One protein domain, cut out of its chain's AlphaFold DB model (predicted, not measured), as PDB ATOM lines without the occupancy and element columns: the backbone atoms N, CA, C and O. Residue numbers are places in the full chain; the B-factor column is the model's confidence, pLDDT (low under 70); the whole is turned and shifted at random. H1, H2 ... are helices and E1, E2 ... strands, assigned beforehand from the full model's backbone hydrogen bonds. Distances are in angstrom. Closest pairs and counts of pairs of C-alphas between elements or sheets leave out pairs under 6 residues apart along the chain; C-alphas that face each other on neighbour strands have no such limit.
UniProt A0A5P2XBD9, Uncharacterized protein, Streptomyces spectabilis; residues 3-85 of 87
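Overview. This is residues 3 to 85 of the 87 residues of an uncharacterized protein of Streptomyces spectabilis (UniProt A0A5P2XBD9). A small head and a far helix on a long arm: the head is a strongly twisted sheet of three strands with two short helices, H1 and H2, packed on it, and residues 62 to 85, with the helix H3, stick out from it. The head is well formed and compact, while the arm makes the length. The printed part has 83 residues, with three named helices and three named strands in the order E1, H1, E2, H2, E3, H3, and its class is mixed, helices and strands. The sheet runs E2, E1, E3, all antiparallel. The whole is extended, with a radius of gyration of the C-alphas of 18.5 A and spans of 55 by 29 by 20 A.

Arrangement. The inner strand E1, residues 3 to 9, has as antiparallel neighbours the edge strands E2, residues 34 to 38, and E3, residues 51 to 59. Between E1 and E3, N 6 and O 54 are within hydrogen-bond range at 2.9 A; between E2 and E1, N 5 and O 36 are at 2.9 A. E3 bends by 68 degrees at residue 56. H1, residues 16 to 22, and H2, residues 40 to 48, are on one face of the sheet, which gives two layers, helices over strands. H2 has a height of 7.7 A over the sheet and lies over none of its strands, but only just: 2 of its 9 C-alphas fall on E2 and 2 on E3. The closest C-alphas of H2 and E3 are those of Cys 43 and Val 53, 6.8 A apart. E2, H2 and E3 form a split strand-helix-strand unit, two strands running the same way with E1 between them, and its crossover is right-handed. H1 lies over E1 at a height of 8.7 A. H1 and H2 are close but not clearly touching, the C-alphas of Val 19 and Leu 46 being closest at 8.0 A. H3, residues 72 to 84, is not on the sheet and is apart from H1 and H2. In H2 and H3 every O i to N i+4 pair is within hydrogen-bond range; in H1 0 of 3 are, but 4 of 4 O i to N i+3 pairs.

Along the chain. E1 begins with C-alpha 3 at (97.114, 116.912, 86.643) and is 18.6 A long; E3 is 21.0 A, E2 11.7 A. H1 is 10.9 A long and H2 12.5 A. H3, 18.4 A long, ends with C-alpha 84 at (102.725, 100.461, 125.766).

Size, cuts and confidence. The C-alphas farthest apart are those of Ala 11 and Gln 84, 56.3 A. The printed part has no cut. The links from H1 to E2 and from E3 to H3 are long. Confidence is low at residue 30 and residues 84 to 85.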
ATOM      1  N   PHE A   3      97.370 118.051  87.507       94.75
ATOM      2  CA  PHE A   3      97.114 116.912  86.643       94.75
ATOM      3  C   PHE A   3      97.904 115.709  87.135       94.75
ATOM      4  O   PHE A   3      99.079 115.838  87.463       94.75
ATOM      5  N   ASP A   4      97.263 114.546  87.150       93.94
ATOM      6  CA  ASP A   4      97.963 113.266  87.199       93.94
ATOM      7  C   ASP A   4      98.572 113.019  85.824       93.94
ATOM      8  O   ASP A   4      97.863 113.019  84.808       93.94
ATOM      9  N   ALA A   5      99.885 112.839  85.791       94.62
ATOM     10  CA  ALA A   5     100.624 112.629  84.567       94.62
ATOM     11  C   ALA A   5     101.675 111.534  84.717       94.62
ATOM     12  O   ALA A   5     102.142 111.205  85.808       94.62
ATOM     13  N   THR A   6     102.090 110.996  83.573       94.44
ATOM     14  CA  THR A   6     103.315 110.200  83.485       94.44
ATOM     15  C   THR A   6     104.353 110.881  82.625       94.44
ATOM     16  O   THR A   6     104.026 111.361  81.538       94.44
ATOM     17  N   VAL A   7     105.585 110.873  83.122       93.06
ATOM     18  CA  VAL A   7     106.774 111.362  82.432       93.06
ATOM     19  C   VAL A   7     107.493 110.184  81.788       93.06
ATOM     20  O   VAL A   7     107.744 109.168  82.441       93.06
ATOM     21  N   HIS A   8     107.820 110.347  80.512       91.94
ATOM     22  CA  HIS A   8     108.564 109.392  79.695       91.94
ATOM     23  C   HIS A   8     109.828 110.063  79.144       91.94
ATOM     24  O   HIS A   8     109.864 111.297  79.029       91.94
ATOM     25  N   PRO A   9     110.866 109.289  78.783       90.38
ATOM     26  CA  PRO A   9     111.944 109.812  77.958       90.38
ATOM     27  C   PRO A   9     111.343 110.425  76.689       90.38
ATOM     28  O   PRO A   9     110.559 109.773  76.002       90.38
ATOM     29  N   GLY A  10     111.666 111.685  76.396       86.75
ATOM     30  CA  GLY A  10     111.266 112.304  75.134       86.75
ATOM     31  C   GLY A  10     112.128 111.813  73.970       86.75
ATOM     32  O   GLY A  10     112.910 110.873  74.105       86.75
ATOM     33  N   ALA A  11     112.059 112.499  72.827       84.88
ATOM     34  CA  ALA A  11     112.810 112.124  71.622       84.88
ATOM     35  C   ALA A  11     114.337 112.028  71.836       84.88
ATOM     36  O   ALA A  11     115.009 111.246  71.172       84.88
ATOM     37  N   ALA A  12     114.882 112.788  72.791       82.19
ATOM     38  CA  ALA A  12     116.295 112.736  73.170       82.19
ATOM     39  C   ALA A  12     116.662 111.529  74.065       82.19
ATOM     40  O   ALA A  12     117.800 111.435  74.516       82.19
ATOM     41  N   ASN A  13     115.708 110.636  74.355       82.56
ATOM     42  CA  ASN A  13     115.840 109.468  75.229       82.56
ATOM     43  C   ASN A  13     116.502 109.786  76.583       82.56
ATOM     44  O   ASN A  13     117.406 109.092  77.052       82.56
ATOM     45  N   ARG A  14     116.074 110.894  77.196       83.25
ATOM     46  CA  ARG A  14     116.635 111.378  78.455       83.25
ATOM     47  C   ARG A  14     116.255 110.462  79.616       83.25
ATOM     48  O   ARG A  14     115.105 110.052  79.751       83.25
ATOM     49  N   ASP A  15     117.217 110.227  80.500       87.19
ATOM     50  CA  ASP A  15     117.014 109.466  81.729       87.19
ATOM     51  C   ASP A  15     115.980 110.135  82.654       87.19
ATOM     52  O   ASP A  15     116.028 111.342  82.922       87.19
ATOM     53  N   LEU A  16     115.059 109.327  83.174       84.88
ATOM     54  CA  LEU A  16     114.007 109.741  84.097       84.88
ATOM     55  C   LEU A  16     114.522 110.076  85.506       84.88
ATOM     56  O   LEU A  16     113.801 110.718  86.270       84.88
ATOM     57  N   ARG A  17     115.759 109.708  85.868       83.56
ATOM     58  CA  ARG A  17     116.367 110.100  87.155       83.56
ATOM     59  C   ARG A  17     116.384 111.619  87.346       83.56
ATOM     60  O   ARG A  17     116.066 112.077  88.438       83.56
ATOM     61  N   GLY A  18     116.613 112.382  86.274       80.88
ATOM     62  CA  GLY A  18     116.601 113.853  86.299       80.88
ATOM     63  C   GLY A  18     115.234 114.482  86.599       80.88
ATOM     64  O   GLY A  18     115.156 115.667  86.897       80.88
ATOM     65  N   VAL A  19     114.143 113.704  86.583       82.19
ATOM     66  CA  VAL A  19     112.822 114.182  87.027       82.19
ATOM     67  C   VAL A  19     112.811 114.441  88.539       82.19
ATOM     68  O   VAL A  19     112.005 115.235  89.011       82.19
ATOM     69  N   ALA A  20     113.684 113.784  89.317       80.50
ATOM     70  CA  ALA A  20     113.806 114.026  90.760       80.50
ATOM     71  C   ALA A  20     114.245 115.464  91.077       80.50
ATOM     72  O   ALA A  20     113.790 116.032  92.064       80.50
ATOM     73  N   ASP A  21     115.061 116.060  90.210       83.75
ATOM     74  CA  ASP A  21     115.637 117.392  90.422       83.75
ATOM     75  C   ASP A  21     114.619 118.524  90.193       83.75
ATOM     76  O   ASP A  21     114.893 119.687  90.479       83.75
ATOM     77  N   LEU A  22     113.435 118.204  89.653       80.00
ATOM     78  CA  LEU A  22     112.398 119.180  89.311       80.00
ATOM     79  C   LEU A  22     111.432 119.500  90.463       80.00
ATOM     80  O   LEU A  22     110.568 120.359  90.269       80.00
ATOM     81  N   ASP A  23     111.611 118.856  91.623       84.44
ATOM     82  CA  ASP A  23     110.797 119.021  92.840       84.44
ATOM     83  C   ASP A  23     109.298 118.760  92.603       84.44
ATOM     84  O   ASP A  23     108.420 119.528  92.986       84.44
ATOM     85  N   LEU A  24     109.001 117.680  91.869       88.38
ATOM     86  CA  LEU A  24     107.635 117.282  91.529       88.38
ATOM     87  C   LEU A  24     107.097 116.241  92.508       88.38
ATOM     88  O   LEU A  24     107.772 115.257  92.824       88.38
ATOM     89  N   ASP A  25     105.826 116.397  92.876       87.94
ATOM     90  CA  ASP A  25     105.110 115.449  93.725       87.94
ATOM     91  C   ASP A  25     104.945 114.105  93.009       87.94
ATOM     92  O   ASP A  25     104.155 113.961  92.069       87.94
ATOM     93  N   ARG A  26     105.700 113.099  93.456       87.81
ATOM     94  CA  ARG A  26     105.635 111.733  92.926       87.81
ATOM     95  C   ARG A  26     104.494 110.958  93.562       87.81
ATOM     96  O   ARG A  26     104.269 111.024  94.766       87.81
ATOM     97  N   ILE A  27     103.834 110.150  92.745       86.44
ATOM     98  CA  ILE A  27     102.803 109.216  93.195       86.44
ATOM     99  C   ILE A  27     103.160 107.795  92.753       86.44
ATOM    100  O   ILE A  27     103.802 107.624  91.714       86.44
ATOM    101  N   PRO A  28     102.747 106.761  93.510       81.38
ATOM    102  CA  PRO A  28     102.955 105.378  93.108       81.38
ATOM    103  C   PRO A  28     102.422 105.135  91.691       81.38
ATOM    104  O   PRO A  28     101.285 105.492  91.345       81.38
ATOM    105  N   GLY A  29     103.274 104.560  90.849       71.81
ATOM    106  CA  GLY A  29     103.021 104.393  89.427       71.81
ATOM    107  C   GLY A  29     103.505 103.043  88.905       71.81
ATOM    108  O   GLY A  29     104.254 102.352  89.594       71.81
ATOM    109  N   PRO A  30     103.050 102.657  87.701       69.94
ATOM    110  CA  PRO A  30     103.503 101.441  87.038       69.94
ATOM    111  C   PRO A  30     105.006 101.497  86.741       69.94
ATOM    112  O   PRO A  30     105.574 102.574  86.547       69.94
ATOM    113  N   GLU A  31     105.632 100.325  86.683       75.50
ATOM    114  CA  GLU A  31     107.064 100.172  86.428       75.50
ATOM    115  C   GLU A  31     107.469 100.809  85.082       75.50
ATOM    116  O   GLU A  31     106.737 100.731  84.094       75.50
ATOM    117  N   GLY A  32     108.624 101.482  85.049       71.38
ATOM    118  CA  GLY A  32     109.165 102.103  83.831       71.38
ATOM    119  C   GLY A  32     108.655 103.512  83.494       71.38
ATOM    120  O   GLY A  32     109.116 104.089  82.512       71.38
ATOM    121  N   ALA A  33     107.763 104.105  84.297       78.94
ATOM    122  CA  ALA A  33     107.342 105.501  84.143       78.94
ATOM    123  C   ALA A  33     107.360 106.249  85.482       78.94
ATOM    124  O   ALA A  33     107.049 105.681  86.528       78.94
ATOM    125  N   VAL A  34     107.667 107.551  85.458       87.00
ATOM    126  CA  VAL A  34     107.541 108.392  86.658       87.00
ATOM    127  C   VAL A  34     106.159 109.026  86.650       87.00
ATOM    128  O   VAL A  34     105.837 109.821  85.764       87.00
ATOM    129  N   ARG A  35     105.325 108.655  87.620       93.12
ATOM    130  CA  ARG A  35     103.995 109.237  87.795       93.12
ATOM    131  C   ARG A  35     104.067 110.409  88.772       93.12
ATOM    132  O   ARG A  35     104.653 110.289  89.849       93.12
ATOM    133  N   VAL A  36     103.500 111.539  88.371       93.12
ATOM    134  CA  VAL A  36     103.629 112.825  89.065       93.12
ATOM    135  C   VAL A  36     102.318 113.595  89.057       93.12
ATOM    136  O   VAL A  36     101.502 113.443  88.145       93.12
ATOM    137  N   LEU A  37     102.149 114.463  90.052       93.56
ATOM    138  CA  LEU A  37     101.184 115.551  90.008       93.56
ATOM    139  C   LEU A  37     101.873 116.814  89.498       93.56
ATOM    140  O   LEU A  37     102.860 117.261  90.071       93.56
ATOM    141  N   VAL A  38     101.336 117.400  88.432       94.31
ATOM    142  CA  VAL A  38     101.945 118.552  87.751       94.31
ATOM    143  C   VAL A  38     100.957 119.694  87.576       94.31
ATOM    144  O   VAL A  38      99.762 119.486  87.362       94.31
ATOM    145  N   SER A  39     101.457 120.921  87.665       94.12
ATOM    146  CA  SER A  39     100.779 122.113  87.156       94.12
ATOM    147  C   SER A  39     101.079 122.323  85.662       94.12
ATOM    148  O   SER A  39     101.872 121.599  85.060       94.12
ATOM    149  N   ALA A  40     100.460 123.335  85.049       93.62
ATOM    150  CA  ALA A  40     100.788 123.721  83.675       93.62
ATOM    151  C   ALA A  40     102.249 124.202  83.535       93.62
ATOM    152  O   ALA A  40     102.906 123.881  82.545       93.62
ATOM    153  N   ASP A  41     102.776 124.911  84.539       93.88
ATOM    154  CA  ASP A  41     104.168 125.374  84.546       93.88
ATOM    155  C   ASP A  41     105.161 124.218  84.683       93.88
ATOM    156  O   ASP A  41     106.203 124.212  84.026       93.88
ATOM    157  N   ASP A  42     104.818 123.195  85.468       94.62
ATOM    158  CA  ASP A  42     105.634 121.983  85.581       94.62
ATOM    159  C   ASP A  42     105.688 121.224  84.253       94.62
ATOM    160  O   ASP A  42     106.764 120.792  83.834       94.62
ATOM    161  N   CYS A  43     104.558 121.125  83.543       94.69
ATOM    162  CA  CYS A  43     104.526 120.562  82.192       94.69
ATOM    163  C   CYS A  43     105.471 121.319  81.255       94.69
ATOM    164  O   CYS A  43     106.251 120.689  80.543       94.69
ATOM    165  N   ARG A  44     105.451 122.657  81.280       95.06
ATOM    166  CA  ARG A  44     106.366 123.475  80.472       95.06
ATOM    167  C   ARG A  44     107.829 123.162  80.799       95.06
ATOM    168  O   ARG A  44     108.596 122.876  79.884       95.06
ATOM    169  N   ARG A  45     108.203 123.137  82.083       93.94
ATOM    170  CA  ARG A  45     109.575 122.820  82.536       93.94
ATOM    171  C   ARG A  45     110.025 121.420  82.104       93.94
ATOM    172  O   ARG A  45     111.168 121.240  81.684       93.94
ATOM    173  N   LEU A  46     109.136 120.430  82.187       93.44
ATOM    174  CA  LEU A  46     109.401 119.056  81.746       93.44
ATOM    175  C   LEU A  46     109.640 118.984  80.233       93.44
ATOM    176  O   LEU A  46     110.609 118.359  79.800       93.44
ATOM    177  N   LEU A  47     108.797 119.656  79.445       93.94
ATOM    178  CA  LEU A  47     108.930 119.718  77.987       93.94
ATOM    179  C   LEU A  47     110.225 120.433  77.571       93.94
ATOM    180  O   LEU A  47     110.958 119.924  76.727       93.94
ATOM    181  N   GLU A  48     110.560 121.557  78.208       93.31
ATOM    182  CA  GLU A  48     111.823 122.287  77.991       93.31
ATOM    183  C   GLU A  48     113.054 121.448  78.362       93.31
ATOM    184  O   GLU A  48     114.103 121.557  77.731       93.31
ATOM    185  N   SER A  49     112.916 120.559  79.347       90.38
ATOM    186  CA  SER A  49     113.967 119.613  79.746       90.38
ATOM    187  C   SER A  49     114.108 118.416  78.792       90.38
ATOM    188  O   SER A  49     115.029 117.606  78.955       90.38
ATOM    189  N   GLY A  50     113.224 118.309  77.792       92.62
ATOM    190  CA  GLY A  50     113.232 117.269  76.764       92.62
ATOM    191  C   GLY A  50     112.473 115.994  77.137       92.62
ATOM    192  O   GLY A  50     112.716 114.951  76.526       92.62
ATOM    193  N   TYR A  51     111.591 116.046  78.137       93.94
ATOM    194  CA  TYR A  51     110.730 114.921  78.504       93.94
ATOM    195  C   TYR A  51     109.409 114.933  77.735       93.94
ATOM    196  O   TYR A  51     108.935 115.977  77.292       93.94
ATOM    197  N   GLU A  52     108.782 113.763  77.628       94.75
ATOM    198  CA  GLU A  52     107.398 113.640  77.180       94.75
ATOM    199  C   GLU A  52     106.471 113.539  78.396       94.75
ATOM    200  O   GLU A  52     106.709 112.749  79.313       94.75
ATOM    201  N   VAL A  53     105.389 114.322  78.395       94.75
ATOM    202  CA  VAL A  53     104.391 114.336  79.472       94.75
ATOM    203  C   VAL A  53     103.050 113.863  78.928       94.75
ATOM    204  O   VAL A  53     102.481 114.479  78.029       94.75
ATOM    205  N   ARG A  54     102.510 112.785  79.504       95.06
ATOM    206  CA  ARG A  54     101.165 112.278  79.192       95.06
ATOM    207  C   ARG A  54     100.223 112.570  80.348       95.06
ATOM    208  O   ARG A  54     100.340 111.936  81.399       95.06
ATOM    209  N   LEU A  55      99.301 113.508  80.144       95.19
ATOM    210  CA  LEU A  55      98.249 113.833  81.109       95.19
ATOM    211  C   LEU A  55      97.196 112.718  81.125       95.19
ATOM    212  O   LEU A  55      96.749 112.271  80.071       95.19
ATOM    213  N   ARG A  56      96.808 112.269  82.319       92.56
ATOM    214  CA  ARG A  56      95.830 111.187  82.520       92.56
ATOM    215  C   ARG A  56      94.508 111.706  83.043       92.56
ATOM    216  O   ARG A  56      93.455 111.357  82.524       92.56
ATOM    217  N   ALA A  57      94.577 112.519  84.088       92.25
ATOM    218  CA  ALA A  57      93.400 113.017  84.766       92.25
ATOM    219  C   ALA A  57      93.649 114.409  85.322       92.25
ATOM    220  O   ALA A  57      94.755 114.769  85.729       92.25
ATOM    221  N   LEU A  58      92.570 115.173  85.374       93.31
ATOM    222  CA  LEU A  58      92.515 116.390  86.148       93.31
ATOM    223  C   LEU A  58      92.352 116.042  87.634       93.31
ATOM    224  O   LEU A  58      91.418 115.335  88.001       93.31
ATOM    225  N   VAL A  59      93.214 116.598  88.482       89.81
ATOM    226  CA  VAL A  59      93.151 116.446  89.936       89.81
ATOM    227  C   VAL A  59      92.774 117.792  90.568       89.81
ATOM    228  O   VAL A  59      93.566 118.747  90.547       89.81
ATOM    229  N   PRO A  60      91.551 117.920  91.115       83.25
ATOM    230  CA  PRO A  60      91.159 119.123  91.826       83.25
ATOM    231  C   PRO A  60      91.987 119.241  93.108       83.25
ATOM    232  O   PRO A  60      91.973 118.357  93.957       83.25
ATOM    233  N   VAL A  61      92.692 120.362  93.252       80.31
ATOM    234  CA  VAL A  61      93.378 120.705  94.499       80.31
ATOM    235  C   VAL A  61      92.365 121.430  95.371       80.31
ATOM    236  O   VAL A  61      91.898 122.507  94.998       80.31
ATOM    237  N   ARG A  62      91.993 120.815  96.491       81.12
ATOM    238  CA  ARG A  62      91.109 121.390  97.508       81.12
ATOM    239  C   ARG A  62      91.815 121.326  98.863       81.12
ATOM    240  O   ARG A  62      92.706 120.488  99.014       81.12
ATOM    241  N   PRO A  63      91.451 122.193  99.822       82.31
ATOM    242  CA  PRO A  63      91.887 122.029 101.202       82.31
ATOM    243  C   PRO A  63      91.593 120.608 101.692       82.31
ATOM    244  O   PRO A  63      90.605 120.004 101.266       82.31
ATOM    245  N   LEU A  64      92.461 120.090 102.562       80.81
ATOM    246  CA  LEU A  64      92.200 118.839 103.263       80.81
ATOM    247  C   LEU A  64      90.880 118.977 104.029       80.81
ATOM    248  O   LEU A  64      90.628 120.021 104.634       80.81
ATOM    249  N   ASP A  65      90.051 117.941 103.978       85.44
ATOM    250  CA  ASP A  65      88.844 117.887 104.792       85.44
ATOM    251  C   ASP A  65      89.243 117.899 106.271       85.44
ATOM    252  O   ASP A  65      90.015 117.049 106.717       85.44
ATOM    253  N   SER A  66      88.755 118.885 107.023       86.88
ATOM    254  CA  SER A  66      89.097 119.046 108.435       86.88
ATOM    255  C   SER A  66      88.621 117.875 109.289       86.88
ATOM    256  O   SER A  66      89.217 117.626 110.328       86.88
ATOM    257  N   GLU A  67      87.594 117.138 108.856       89.06
ATOM    258  CA  GLU A  67      87.127 115.941 109.568       89.06
ATOM    259  C   GLU A  67      88.121 114.772 109.478       89.06
ATOM    260  O   GLU A  67      88.078 113.862 110.300       89.06
ATOM    261  N   LEU A  68      89.051 114.804 108.515       83.88
ATOM    262  CA  LEU A  68      90.143 113.830 108.395       83.88
ATOM    263  C   LEU A  68      91.375 114.212 109.232       83.88
ATOM    264  O   LEU A  68      92.363 113.474 109.240       83.88
ATOM    265  N   VAL A  69      91.359 115.378 109.886       87.19
ATOM    266  CA  VAL A  69      92.458 115.853 110.726       87.19
ATOM    267  C   VAL A  69      92.190 115.436 112.164       87.19
ATOM    268  O   VAL A  69      91.342 116.008 112.845       87.19
ATOM    269  N   GLU A  70      92.940 114.444 112.634       89.62
ATOM    270  CA  GLU A  70      92.890 114.013 114.028       89.62
ATOM    271  C   GLU A  70      93.372 115.123 114.968       89.62
ATOM    272  O   GLU A  70      94.385 115.783 114.720       89.62
ATOM    273  N   GLY A  71      92.648 115.309 116.071       89.12
ATOM    274  CA  GLY A  71      93.021 116.262 117.110       89.12
ATOM    275  C   GLY A  71      94.180 115.758 117.971       89.12
ATOM    276  O   GLY A  71      94.355 114.553 118.164       89.12
ATOM    277  N   ASP A  72      94.937 116.689 118.556       89.75
ATOM    278  CA  ASP A  72      96.112 116.396 119.387       89.75
ATOM    279  C   ASP A  72      95.849 115.347 120.479       89.75
ATOM    280  O   ASP A  72      96.686 114.474 120.711       89.75
ATOM    281  N   ASP A  73      94.690 115.396 121.137       91.38
ATOM    282  CA  ASP A  73      94.337 114.451 122.203       91.38
ATOM    283  C   ASP A  73      94.112 113.028 121.671       91.38
ATOM    284  O   ASP A  73      94.571 112.057 122.280       91.38
ATOM    285  N   ALA A  74      93.475 112.895 120.502       88.56
ATOM    286  CA  ALA A  74      93.267 111.609 119.837       88.56
ATOM    287  C   ALA A  74      94.605 111.001 119.387       88.56
ATOM    288  O   ALA A  74      94.876 109.822 119.626       88.56
ATOM    289  N   VAL A  75      95.497 111.830 118.834       89.81
ATOM    290  CA  VAL A  75      96.851 111.416 118.443       89.81
ATOM    291  C   VAL A  75      97.672 110.980 119.660       89.81
ATOM    292  O   VAL A  75      98.356 109.955 119.610       89.81
ATOM    293  N   ARG A  76      97.598 111.714 120.780       90.06
ATOM    294  CA  ARG A  76      98.291 111.353 122.030       90.06
ATOM    295  C   ARG A  76      97.814 110.014 122.582       90.06
ATOM    296  O   ARG A  76      98.652 109.208 122.984       90.06
ATOM    297  N   ALA A  77      96.506 109.766 122.580       89.31
ATOM    298  CA  ALA A  77      95.942 108.495 123.028       89.31
ATOM    299  C   ALA A  77      96.406 107.324 122.145       89.31
ATOM    300  O   ALA A  77      96.899 106.320 122.659       89.31
ATOM    301  N   TRP A  78      96.351 107.492 120.821       89.44
ATOM    302  CA  TRP A  78      96.827 106.502 119.852       89.44
ATOM    303  C   TRP A  78      98.324 106.185 120.004       89.44
ATOM    304  O   TRP A  78      98.737 105.023 119.924       89.44
ATOM    305  N   LEU A  79      99.154 107.208 120.252       90.69
ATOM    306  CA  LEU A  79     100.588 107.032 120.504       90.69
ATOM    307  C   LEU A  79     100.844 106.259 121.801       90.69
ATOM    308  O   LEU A  79     101.695 105.370 121.821       90.69
ATOM    309  N   ALA A  80     100.114 106.581 122.871       89.88
ATOM    310  CA  ALA A  80     100.259 105.907 124.157       89.88
ATOM    311  C   ALA A  80      99.925 104.410 124.054       89.88
ATOM    312  O   ALA A  80     100.680 103.586 124.566       89.88
ATOM    313  N   GLU A  81      98.861 104.056 123.327       89.50
ATOM    314  CA  GLU A  81      98.470 102.661 123.081       89.50
ATOM    315  C   GLU A  81      99.565 101.881 122.334       89.50
ATOM    316  O   GLU A  81      99.925 100.769 122.719       89.50
ATOM    317  N   ARG A  82     100.165 102.481 121.296       85.69
ATOM    318  CA  ARG A  82     101.226 101.835 120.505       85.69
ATOM    319  C   ARG A  82     102.541 101.664 121.256       85.69
ATOM    320  O   ARG A  82     103.239 100.680 121.027       85.69
ATOM    321  N   LEU A  83     102.895 102.608 122.122       83.81
ATOM    322  CA  LEU A  83     104.157 102.569 122.866       83.81
ATOM    323  C   LEU A  83     104.095 101.652 124.095       83.81
ATOM    324  O   LEU A  83     105.131 101.160 124.529       83.81
ATOM    325  N   GLN A  84     102.904 101.375 124.631       67.19
ATOM    326  CA  GLN A  84     102.725 100.461 125.766       67.19
ATOM    327  C   GLN A  84     102.691  98.973 125.369       67.19
ATOM    328  O   GLN A  84     102.788  98.115 126.241       67.19
ATOM    329  N   GLY A  85     102.610  98.649 124.072       59.78
ATOM    330  CA  GLY A  85     102.672  97.272 123.555       59.78
ATOM    331  C   GLY A  85     104.086  96.723 123.308       59.78
ATOM    332  O   GLY A  85     104.220  95.637 122.749       59.78
TER     333      GLY A  85